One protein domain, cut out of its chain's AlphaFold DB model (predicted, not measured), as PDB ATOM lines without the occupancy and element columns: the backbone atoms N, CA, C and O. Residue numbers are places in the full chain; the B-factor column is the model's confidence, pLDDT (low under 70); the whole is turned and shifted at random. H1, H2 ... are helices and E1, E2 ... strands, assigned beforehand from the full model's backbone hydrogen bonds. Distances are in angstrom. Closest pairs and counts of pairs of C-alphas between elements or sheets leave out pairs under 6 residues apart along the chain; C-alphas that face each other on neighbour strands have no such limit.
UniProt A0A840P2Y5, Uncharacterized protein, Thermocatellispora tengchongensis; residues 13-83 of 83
ATOM      1  N   GLU A  13     173.364 113.682 213.342       83.44
ATOM      2  CA  GLU A  13     174.159 114.849 212.977       83.44
ATOM      3  C   GLU A  13     174.692 114.738 211.541       83.44
ATOM      4  O   GLU A  13     174.551 115.680 210.760       83.44
ATOM      5  N   GLU A  14     175.221 113.574 211.157       82.75
ATOM      6  CA  GLU A  14     175.702 113.314 209.793       82.75
ATOM      7  C   GLU A  14     174.556 113.308 208.774       82.75
ATOM      8  O   GLU A  14     174.676 113.895 207.698       82.75
ATOM      9  N   ALA A  15     173.413 112.709 209.113       79.94
ATOM     10  CA  ALA A  15     172.230 112.712 208.258       79.94
ATOM     11  C   ALA A  15     171.666 114.130 208.070       79.94
ATOM     12  O   ALA A  15     171.323 114.520 206.955       79.94
ATOM     13  N   LEU A  16     171.609 114.932 209.139       79.44
ATOM     14  CA  LEU A  16     171.197 116.333 209.057       79.44
ATOM     15  C   LEU A  16     172.153 117.139 208.177       79.44
ATOM     16  O   LEU A  16     171.680 117.920 207.356       79.44
ATOM     17  N   ALA A  17     173.466 116.916 208.282       76.88
ATOM     18  CA  ALA A  17     174.453 117.596 207.445       76.88
ATOM     19  C   ALA A  17     174.206 117.370 205.942       76.88
ATOM     20  O   ALA A  17     174.255 118.325 205.165       76.88
ATOM     21  N   VAL A  18     173.855 116.143 205.539       75.19
ATOM     22  CA  VAL A  18     173.496 115.815 204.146       75.19
ATOM     23  C   VAL A  18     172.229 116.547 203.693       75.19
ATOM     24  O   VAL A  18     172.122 116.944 202.536       75.19
ATOM     25  N   LEU A  19     171.273 116.761 204.597       77.44
ATOM     26  CA  LEU A  19     170.000 117.412 204.280       77.44
ATOM     27  C   LEU A  19     170.084 118.941 204.230       77.44
ATOM     28  O   LEU A  19     169.157 119.573 203.720       77.44
ATOM     29  N   ILE A  20     171.142 119.556 204.769       84.94
ATOM     30  CA  ILE A  20     171.231 121.019 204.859       84.94
ATOM     31  C   ILE A  20     171.326 121.642 203.467       84.94
ATOM     32  O   ILE A  20     170.602 122.603 203.208       84.94
ATOM     33  N   ILE A  21     172.147 121.089 202.571       89.56
ATOM     34  CA  ILE A  21     172.417 121.667 201.251       89.56
ATOM     35  C   ILE A  21     171.661 120.901 200.166       89.56
ATOM     36  O   ILE A  21     171.829 119.696 200.001       89.56
ATOM     37  N   ARG A  22     170.851 121.620 199.386       90.62
ATOM     38  CA  ARG A  22     170.064 121.067 198.279       90.62
ATOM     39  C   ARG A  22     170.517 121.655 196.956       90.62
ATOM     40  O   ARG A  22     170.604 122.874 196.823       90.62
ATOM     41  N   THR A  23     170.720 120.788 195.968       93.12
ATOM     42  CA  THR A  23     170.807 121.183 194.559       93.12
ATOM     43  C   THR A  23     169.406 121.158 193.969       93.12
ATOM     44  O   THR A  23     168.831 120.094 193.744       93.12
ATOM     45  N   CYS A  24     168.845 122.334 193.718       93.56
ATOM     46  CA  CYS A  24     167.555 122.484 193.061       93.56
ATOM     47  C   CYS A  24     167.783 122.650 191.557       93.56
ATOM     48  O   CYS A  24     168.668 123.404 191.157       93.56
ATOM     49  N   ALA A  25     166.987 121.969 190.731       95.69
ATOM     50  CA  ALA A  25     167.044 122.065 189.274       95.69
ATOM     51  C   ALA A  25     165.670 122.444 188.719       95.69
ATOM     52  O   ALA A  25     164.654 121.914 189.168       95.69
ATOM     53  N   HIS A  26     165.636 123.346 187.743       94.75
ATOM     54  CA  HIS A  26     164.405 123.723 187.064       94.75
ATOM     55  C   HIS A  26     164.085 122.710 185.965       94.75
ATOM     56  O   HIS A  26     164.802 122.643 184.963       94.75
ATOM     57  N   VAL A  27     163.006 121.949 186.145       94.56
ATOM     58  CA  VAL A  27     162.387 121.105 185.114       94.56
ATOM     59  C   VAL A  27     161.219 121.890 184.499       94.56
ATOM     60  O   VAL A  27     160.427 122.435 185.270       94.56
ATOM     61  N   PRO A  28     161.133 122.039 183.160       90.94
ATOM     62  CA  PRO A  28     160.030 122.758 182.523       90.94
ATOM     63  C   PRO A  28     158.698 122.066 182.805       90.94
ATOM     64  O   PRO A  28     158.661 120.849 182.949       90.94
ATOM     65  N   ALA A  29     157.613 122.835 182.886       91.81
ATOM     66  CA  ALA A  29     156.292 122.297 183.221       91.81
ATOM     67  C   ALA A  29     155.752 121.343 182.139       91.81
ATOM     68  O   ALA A  29     154.849 120.555 182.402       91.81
ATOM     69  N   GLU A  30     156.301 121.438 180.930       95.44
ATOM     70  CA  GLU A  30     155.978 120.622 179.768       95.44
ATOM     71  C   GLU A  30     156.752 119.291 179.729       95.44
ATOM     72  O   GLU A  30     156.445 118.443 178.894       95.44
ATOM     73  N   GLU A  31     157.760 119.104 180.589       94.94
ATOM     74  CA  GLU A  31     158.522 117.856 180.707       94.94
ATOM     75  C   GLU A  31     158.110 117.085 181.974       94.94
ATOM     76  O   GLU A  31     157.813 117.676 183.015       94.94
ATOM     77  N   ASP A  32     158.152 115.751 181.913       96.25
ATOM     78  CA  ASP A  32     157.901 114.911 183.083       96.25
ATOM     79  C   ASP A  32     158.952 115.148 184.175       96.25
ATOM     80  O   ASP A  32     160.164 115.201 183.924       96.25
ATOM     81  N   PHE A  33     158.495 115.234 185.427       94.94
ATOM     82  CA  PHE A  33     159.396 115.292 186.572       94.94
ATOM     83  C   PHE A  33     159.946 113.899 186.896       94.94
ATOM     84  O   PHE A  33     159.479 113.211 187.803       94.94
ATOM     85  N   ASP A  34     160.960 113.495 186.134       96.62
ATOM     86  CA  ASP A  34     161.699 112.256 186.334       96.62
ATOM     87  C   ASP A  34     163.201 112.494 186.578       96.62
ATOM     88  O   ASP A  34     163.738 113.604 186.462       96.62
ATOM     89  N   TYR A  35     163.900 111.418 186.942       96.38
ATOM     90  CA  TYR A  35     165.336 111.454 187.220       96.38
ATOM     91  C   TYR A  35     166.150 111.954 186.019       96.38
ATOM     92  O   TYR A  35     167.087 112.740 186.176       96.38
ATOM     93  N   TRP A  36     165.800 111.529 184.806       97.31
ATOM     94  CA  TRP A  36     166.579 111.831 183.608       97.31
ATOM     95  C   TRP A  36     166.455 113.291 183.192       97.31
ATOM     96  O   TRP A  36     167.459 113.927 182.853       97.31
ATOM     97  N   THR A  37     165.247 113.828 183.266       97.19
ATOM     98  CA  THR A  37     164.914 115.222 183.009       97.19
ATOM     99  C   THR A  37     165.558 116.123 184.051       97.19
ATOM    100  O   THR A  37     166.208 117.110 183.693       97.19
ATOM    101  N   TRP A  38     165.517 115.731 185.328       97.00
ATOM    102  CA  TRP A  38     166.267 116.418 186.375       97.00
ATOM    103  C   TRP A  38     167.777 116.414 186.088       97.00
ATOM    104  O   TRP A  38     168.412 117.468 186.102       97.00
ATOM    105  N   CYS A  39     168.365 115.270 185.719       96.69
ATOM    106  CA  CYS A  39     169.781 115.206 185.351       96.69
ATOM    107  C   CYS A  39     170.118 116.082 184.134       96.69
ATOM    108  O   CYS A  39     171.188 116.692 184.104       96.69
ATOM    109  N   ARG A  40     169.245 116.171 183.121       96.81
ATOM    110  CA  ARG A  40     169.431 117.113 182.000       96.81
ATOM    111  C   ARG A  40     169.407 118.560 182.487       96.81
ATOM    112  O   ARG A  40     170.284 119.327 182.091       96.81
ATOM    113  N   ALA A  41     168.472 118.916 183.371       96.62
ATOM    114  CA  ALA A  41     168.393 120.246 183.972       96.62
ATOM    115  C   ALA A  41     169.669 120.608 184.754       96.62
ATOM    116  O   ALA A  41     170.168 121.729 184.637       96.62
ATOM    117  N   VAL A  42     170.247 119.641 185.472       96.38
ATOM    118  CA  VAL A  42     171.544 119.804 186.142       96.38
ATOM    119  C   VAL A  42     172.673 120.029 185.142       96.38
ATOM    120  O   VAL A  42     173.436 120.980 185.295       96.38
ATOM    121  N   ARG A  43     172.764 119.211 184.086       96.12
ATOM    122  CA  ARG A  43     173.828 119.331 183.071       96.12
ATOM    123  C   ARG A  43     173.787 120.652 182.306       96.12
ATOM    124  O   ARG A  43     174.842 121.178 181.981       96.12
ATOM    125  N   ARG A  44     172.598 121.201 182.038       95.88
ATOM    126  CA  ARG A  44     172.450 122.521 181.393       95.88
ATOM    127  C   ARG A  44     172.686 123.701 182.347       95.88
ATOM    128  O   ARG A  44     172.527 124.841 181.934       95.88
ATOM    129  N   GLY A  45     172.995 123.448 183.620       96.00
ATOM    130  CA  GLY A  45     173.209 124.496 184.620       96.00
ATOM    131  C   GLY A  45     171.935 125.225 185.052       96.00
ATOM    132  O   GLY A  45     172.029 126.285 185.664       96.00
ATOM    133  N   ALA A  46     170.746 124.674 184.773       95.88
ATOM    134  CA  ALA A  46     169.469 125.230 185.227       95.88
ATOM    135  C   ALA A  46     169.231 124.918 186.710       95.88
ATOM    136  O   ALA A  46     168.202 124.353 187.086       95.88
ATOM    137  N   THR A  47     170.219 125.230 187.545       95.69
ATOM    138  CA  THR A  47     170.310 124.819 188.941       95.69
ATOM    139  C   THR A  47     170.760 125.947 189.850       95.69
ATOM    140  O   THR A  47     171.369 126.929 189.431       95.69
ATOM    141  N   PHE A  48     170.479 125.772 191.136       93.94
ATOM    142  CA  PHE A  48     171.120 126.523 192.203       93.94
ATOM    143  C   PHE A  48     171.266 125.647 193.443       93.94
ATOM    144  O   PHE A  48     170.600 124.617 193.581       93.94
ATOM    145  N   VAL A  49     172.149 126.064 194.344       93.50
ATOM    146  CA  VAL A  49     172.411 125.375 195.604       93.50
ATOM    147  C   VAL A  49     171.949 126.262 196.752       93.50
ATOM    148  O   VAL A  49     172.283 127.445 196.789       93.50
ATOM    149  N   THR A  50     171.161 125.711 197.672       91.44
ATOM    150  CA  THR A  50     170.618 126.462 198.811       91.44
ATOM    151  C   THR A  50     170.561 125.613 200.076       91.44
ATOM    152  O   THR A  50     170.313 124.406 200.020       91.44
ATOM    153  N   SER A  51     170.757 126.261 201.224       91.44
ATOM    154  CA  SER A  51     170.362 125.743 202.540       91.44
ATOM    155  C   SER A  51     169.071 126.370 203.075       91.44
ATOM    156  O   SER A  51     168.588 125.978 204.135       91.44
ATOM    157  N   GLY A  52     168.513 127.334 202.338       89.38
ATOM    158  CA  GLY A  52     167.275 128.039 202.645       89.38
ATOM    159  C   GLY A  52     166.100 127.591 201.764       89.38
ATOM    160  O   GLY A  52     166.100 126.466 201.257       89.38
ATOM    161  N   PRO A  53     165.080 128.449 201.575       91.81
ATOM    162  CA  PRO A  53     163.893 128.103 200.799       91.81
ATOM    163  C   PRO A  53     164.203 127.892 199.312       91.81
ATOM    164  O   PRO A  53     165.234 128.331 198.795       91.81
ATOM    165  N   LEU A  54     163.265 127.245 198.615       92.12
ATOM    166  CA  LEU A  54     163.280 127.155 197.161       92.12
ATOM    167  C   LEU A  54     163.049 128.550 196.566       92.12
ATOM    168  O   LEU A  54     162.123 129.266 196.950       92.12
ATOM    169  N   LEU A  55     163.903 128.932 195.622       91.75
ATOM    170  CA  LEU A  55     163.871 130.233 194.973       91.75
ATOM    171  C   LEU A  55     163.672 130.077 193.471       91.75
ATOM    172  O   LEU A  55     164.251 129.201 192.828       91.75
ATOM    173  N   ARG A  56     162.927 131.018 192.901       91.31
ATOM    174  CA  ARG A  56     162.986 131.343 191.482       91.31
ATOM    175  C   ARG A  56     163.725 132.662 191.341       91.31
ATOM    176  O   ARG A  56     163.278 133.667 191.887       91.31
ATOM    177  N   PHE A  57     164.838 132.672 190.616       93.56
ATOM    178  CA  PHE A  57     165.607 133.890 190.376       93.56
ATOM    179  C   PHE A  57     166.178 133.944 188.961       93.56
ATOM    180  O   PHE A  57     166.181 132.947 188.242       93.56
ATOM    181  N   GLY A  58     166.636 135.127 188.567       94.56
ATOM    182  CA  GLY A  58     167.278 135.353 187.280       94.56
ATOM    183  C   GLY A  58     167.989 136.699 187.211       94.56
ATOM    184  O   GLY A  58     167.748 137.592 188.032       94.56
ATOM    185  N   VAL A  59     168.856 136.834 186.211       94.75
ATOM    186  CA  VAL A  59     169.654 138.036 185.942       94.75
ATOM    187  C   VAL A  59     169.216 138.621 184.610       94.75
ATOM    188  O   VAL A  59     169.306 137.965 183.578       94.75
ATOM    189  N   THR A  60     168.700 139.848 184.620       94.25
ATOM    190  CA  THR A  60     168.199 140.530 183.412       94.25
ATOM    191  C   THR A  60     167.232 139.629 182.620       94.25
ATOM    192  O   THR A  60     167.325 139.498 181.406       94.25
ATOM    193  N   GLY A  61     166.341 138.927 183.330       91.56
ATOM    194  CA  GLY A  61     165.364 137.999 182.744       91.56
ATOM    195  C   GLY A  61     165.895 136.611 182.356       91.56
ATOM    196  O   GLY A  61     165.087 135.748 182.029       91.56
ATOM    197  N   HIS A  62     167.204 136.367 182.439       95.31
ATOM    198  CA  HIS A  62     167.815 135.074 182.130       95.31
ATOM    199  C   HIS A  62     167.826 134.179 183.373       95.31
ATOM    200  O   HIS A  62     168.190 134.616 184.471       95.31
ATOM    201  N   GLN A  63     167.407 132.929 183.206       94.25
ATOM    202  CA  GLN A  63     167.422 131.899 184.244       94.25
ATOM    203  C   GLN A  63     168.840 131.340 184.453       94.25
ATOM    204  O   GLN A  63     169.687 131.472 183.565       94.25
ATOM    205  N   PRO A  64     169.112 130.673 185.592       95.12
ATOM    206  CA  PRO A  64     170.338 129.902 185.764       95.12
ATOM    207  C   PRO A  64     170.601 128.976 184.569       95.12
ATOM    208  O   PRO A  64     169.673 128.372 184.027       95.12
ATOM    209  N   GLY A  65     171.860 128.901 184.140       94.25
ATOM    210  CA  GLY A  65     172.288 128.089 182.996       94.25
ATOM    211  C   GLY A  65     172.120 128.754 181.629       94.25
ATOM    212  O   GLY A  65     172.656 128.248 180.649       94.25
ATOM    213  N   GLN A  66     171.426 129.892 181.537       95.19
ATOM    214  CA  GLN A  66     171.348 130.664 180.297       95.19
ATOM    215  C   GLN A  66     172.515 131.648 180.182       95.19
ATOM    216  O   GLN A  66     172.957 132.236 181.169       95.19
ATOM    217  N   GLU A  67     172.985 131.865 178.956       94.00
ATOM    218  CA  GLU A  67     173.929 132.938 178.658       94.00
ATOM    219  C   GLU A  67     173.210 134.290 178.728       94.00
ATOM    220  O   GLU A  67     172.153 134.467 178.127       94.00
ATOM    221  N   ALA A  68     173.789 135.248 179.452       91.06
ATOM    222  CA  ALA A  68     173.268 136.604 179.555       91.06
ATOM    223  C   ALA A  68     174.330 137.600 179.087       91.06
ATOM    224  O   ALA A  68     175.454 137.612 179.593       91.06
ATOM    225  N   ARG A  69     173.966 138.483 178.153       90.50
ATOM    226  CA  ARG A  69     174.824 139.611 177.780       90.50
ATOM    227  C   ARG A  69     174.791 140.654 178.886       90.50
ATOM    228  O   ARG A  69     173.737 141.211 179.193       90.50
ATOM    229  N   VAL A  70     175.954 140.927 179.459       89.81
ATOM    230  CA  VAL A  70     176.136 141.951 180.487       89.81
ATOM    231  C   VAL A  70     176.889 143.148 179.906       89.81
ATOM    232  O   VAL A  70     177.740 142.966 179.031       89.81
ATOM    233  N   PRO A  71     176.573 144.380 180.335       89.69
ATOM    234  CA  PRO A  71     177.322 145.554 179.909       89.69
ATOM    235  C   PRO A  71     178.752 145.512 180.471       89.69
ATOM    236  O   PRO A  71     178.989 144.950 181.539       89.69
ATOM    237  N   ALA A  72     179.704 146.132 179.766       93.06
ATOM    238  CA  ALA A  72     181.111 146.178 180.188       93.06
ATOM    239  C   ALA A  72     181.317 146.914 181.527       93.06
ATOM    240  O   ALA A  72     182.289 146.668 182.235       93.06
ATOM    241  N   SER A  73     180.397 147.813 181.878       94.75
ATOM    242  CA  SER A  73     180.338 148.510 183.158       94.75
ATOM    243  C   SER A  73     178.880 148.735 183.575       94.75
ATOM    244  O   SER A  73     177.973 148.727 182.742       94.75
ATOM    245  N   GLY A  74     178.647 148.931 184.875       90.75
ATOM    246  CA  GLY A  74     177.318 149.175 185.439       90.75
ATOM    247  C   GLY A  74     176.780 148.001 186.257       90.75
ATOM    248  O   GLY A  74     177.539 147.188 186.781       90.75
ATOM    249  N   THR A  75     175.460 147.945 186.412       94.31
ATOM    250  CA  THR A  75     174.766 146.955 187.245       94.31
ATOM    251  C   THR A  75     173.793 146.122 186.418       94.31
ATOM    252  O   THR A  75     173.315 146.541 185.363       94.31
ATOM    253  N   VAL A  76     173.485 144.922 186.908       94.81
ATOM    254  CA  VAL A  76     172.466 144.037 186.335       94.81
ATOM    255  C   VAL A  76     171.274 143.939 187.273       94.81
ATOM    256  O   VAL A  76     171.406 144.052 188.492       94.81
ATOM    257  N   ARG A  77     170.086 143.709 186.712       94.88
ATOM    258  CA  ARG A  77     168.883 143.496 187.517       94.88
ATOM    259  C   ARG A  77     168.819 142.041 187.951       94.88
ATOM    260  O   ARG A  77     168.729 141.157 187.106       94.88
ATOM    261  N   VAL A  78     168.768 141.811 189.256       94.38
ATOM    262  CA  VAL A  78     168.472 140.495 189.826       94.38
ATOM    263  C   VAL A  78     167.027 140.489 190.308       94.38
ATOM    264  O   VAL A  78     166.608 141.380 191.044       94.38
ATOM    265  N   GLY A  79     166.249 139.506 189.862       94.62
ATOM    266  CA  GLY A  79     164.917 139.230 190.396       94.62
ATOM    267  C   GLY A  79     164.938 137.903 191.135       94.62
ATOM    268  O   GLY A  79     165.493 136.944 190.613       94.62
ATOM    269  N   ALA A  80     164.334 137.839 192.320       93.50
ATOM    270  CA  ALA A  80     164.194 136.611 193.094       93.50
ATOM    271  C   ALA A  80     162.825 136.561 193.782       93.50
ATOM    272  O   ALA A  80     162.304 137.592 194.212       93.50
ATOM    273  N   ARG A  81     162.237 135.368 193.877       94.25
ATOM    274  CA  ARG A  81     161.006 135.091 194.626       94.25
ATOM    275  C   ARG A  81     161.111 133.732 195.305       94.25
ATOM    276  O   ARG A  81     161.639 132.791 194.717       94.25
ATOM    277  N   VAL A  82     160.568 133.640 196.513       94.69
ATOM    278  CA  VAL A  82     160.340 132.358 197.190       94.69
ATOM    279  C   VAL A  82     159.221 131.606 196.460       94.69
ATOM    280  O   VAL A  82     158.320 132.236 195.896       94.69
ATOM    281  N   GLN A  83     159.334 130.280 196.381       86.88
ATOM    282  CA  GLN A  83     158.298 129.379 195.865       86.88
ATOM    283  C   GLN A  83     157.592 128.663 197.011       86.88
ATOM    284  O   GLN A  83     158.276 128.365 198.016       86.88
TER     285      GLN A  83
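Overview. This is residues 13 to 83 of the 83 residues of an uncharacterized protein of Thermocatellispora tengchongensis (UniProt A0A840P2Y5). Two small two-stranded ribbons, E1 with E2 and the hairpin E3 with E4, stand at an angle to each other and make a loose body, with H2 at one end of the first ribbon and H1 beyond its other end, where residues 13 to 18 stick out. A long loop, residues 60 to 77, extends past one end of the second ribbon. The printed part has 71 residues, with two named helices and four named strands in the order H1, E1, H2, E2, E3, E4; under half of the residues are in named elements, the class is mixed, helices and strands, and both sheets, ordered E1 - E2 and E3 - E4, are antiparallel. The whole is loose, with a radius of gyration of the C-alphas of 14.5 A and spans of 45 by 31 by 20 A.

Along the chain. Look first for E3, residues 55 to 59, 13.3 A from first to last C-alpha. Its partner E4, residues 78 to 82, spans 13.7 A and ends at C-alpha 82, (160.340, 132.358, 197.190). Find E1 at residues 22 to 25, 9.6 A long, and E2 at residues 47 to 50, 10.0 A long. H2, residues 35 to 43, runs 12.3 A from C-alpha 35 at (165.336, 111.454, 187.220). H1, residues 13 to 20, begins at C-alpha 13, (174.159, 114.849, 212.977), and is 10.6 A long.

Arrangement. Start at the hairpin E3 and E4, antiparallel at 172 degrees, where N 56 and O 81 are 2.8 A apart, within hydrogen-bond range. Then look at E1 and E2, antiparallel at 156 degrees; N 24 and O 48 are 2.9 A apart, within that range. E2 and E3 are apart, though a tight link of 4 residues joins them. Between H2 and E1 the closest C-alphas are those of Ala 41 and Ala 25, 5.8 A apart; between H2 and E2 they are those of Ala 41 and Thr 47, 7.0 A apart. H1 is joined to E1 by a tight link of 1 residue and is only just apart from E2, at 8.2 A. In H1 and H2 every O i to N i+4 pair is within hydrogen-bond range.

Size, cuts and confidence. The C-alphas farthest apart are those of Glu 13 and Ala 72, 45.9 A. Residues 13 to 18, which belong to H1, and residues 29 to 36 stand free. The link from E3 to E4 is long, 18 residues. The printed part has no cut and ends at residue 83, the chain's last. Mean pLDDT of the printed part is 92.3, and no printed residue is under 70; H1 has a mean of 80.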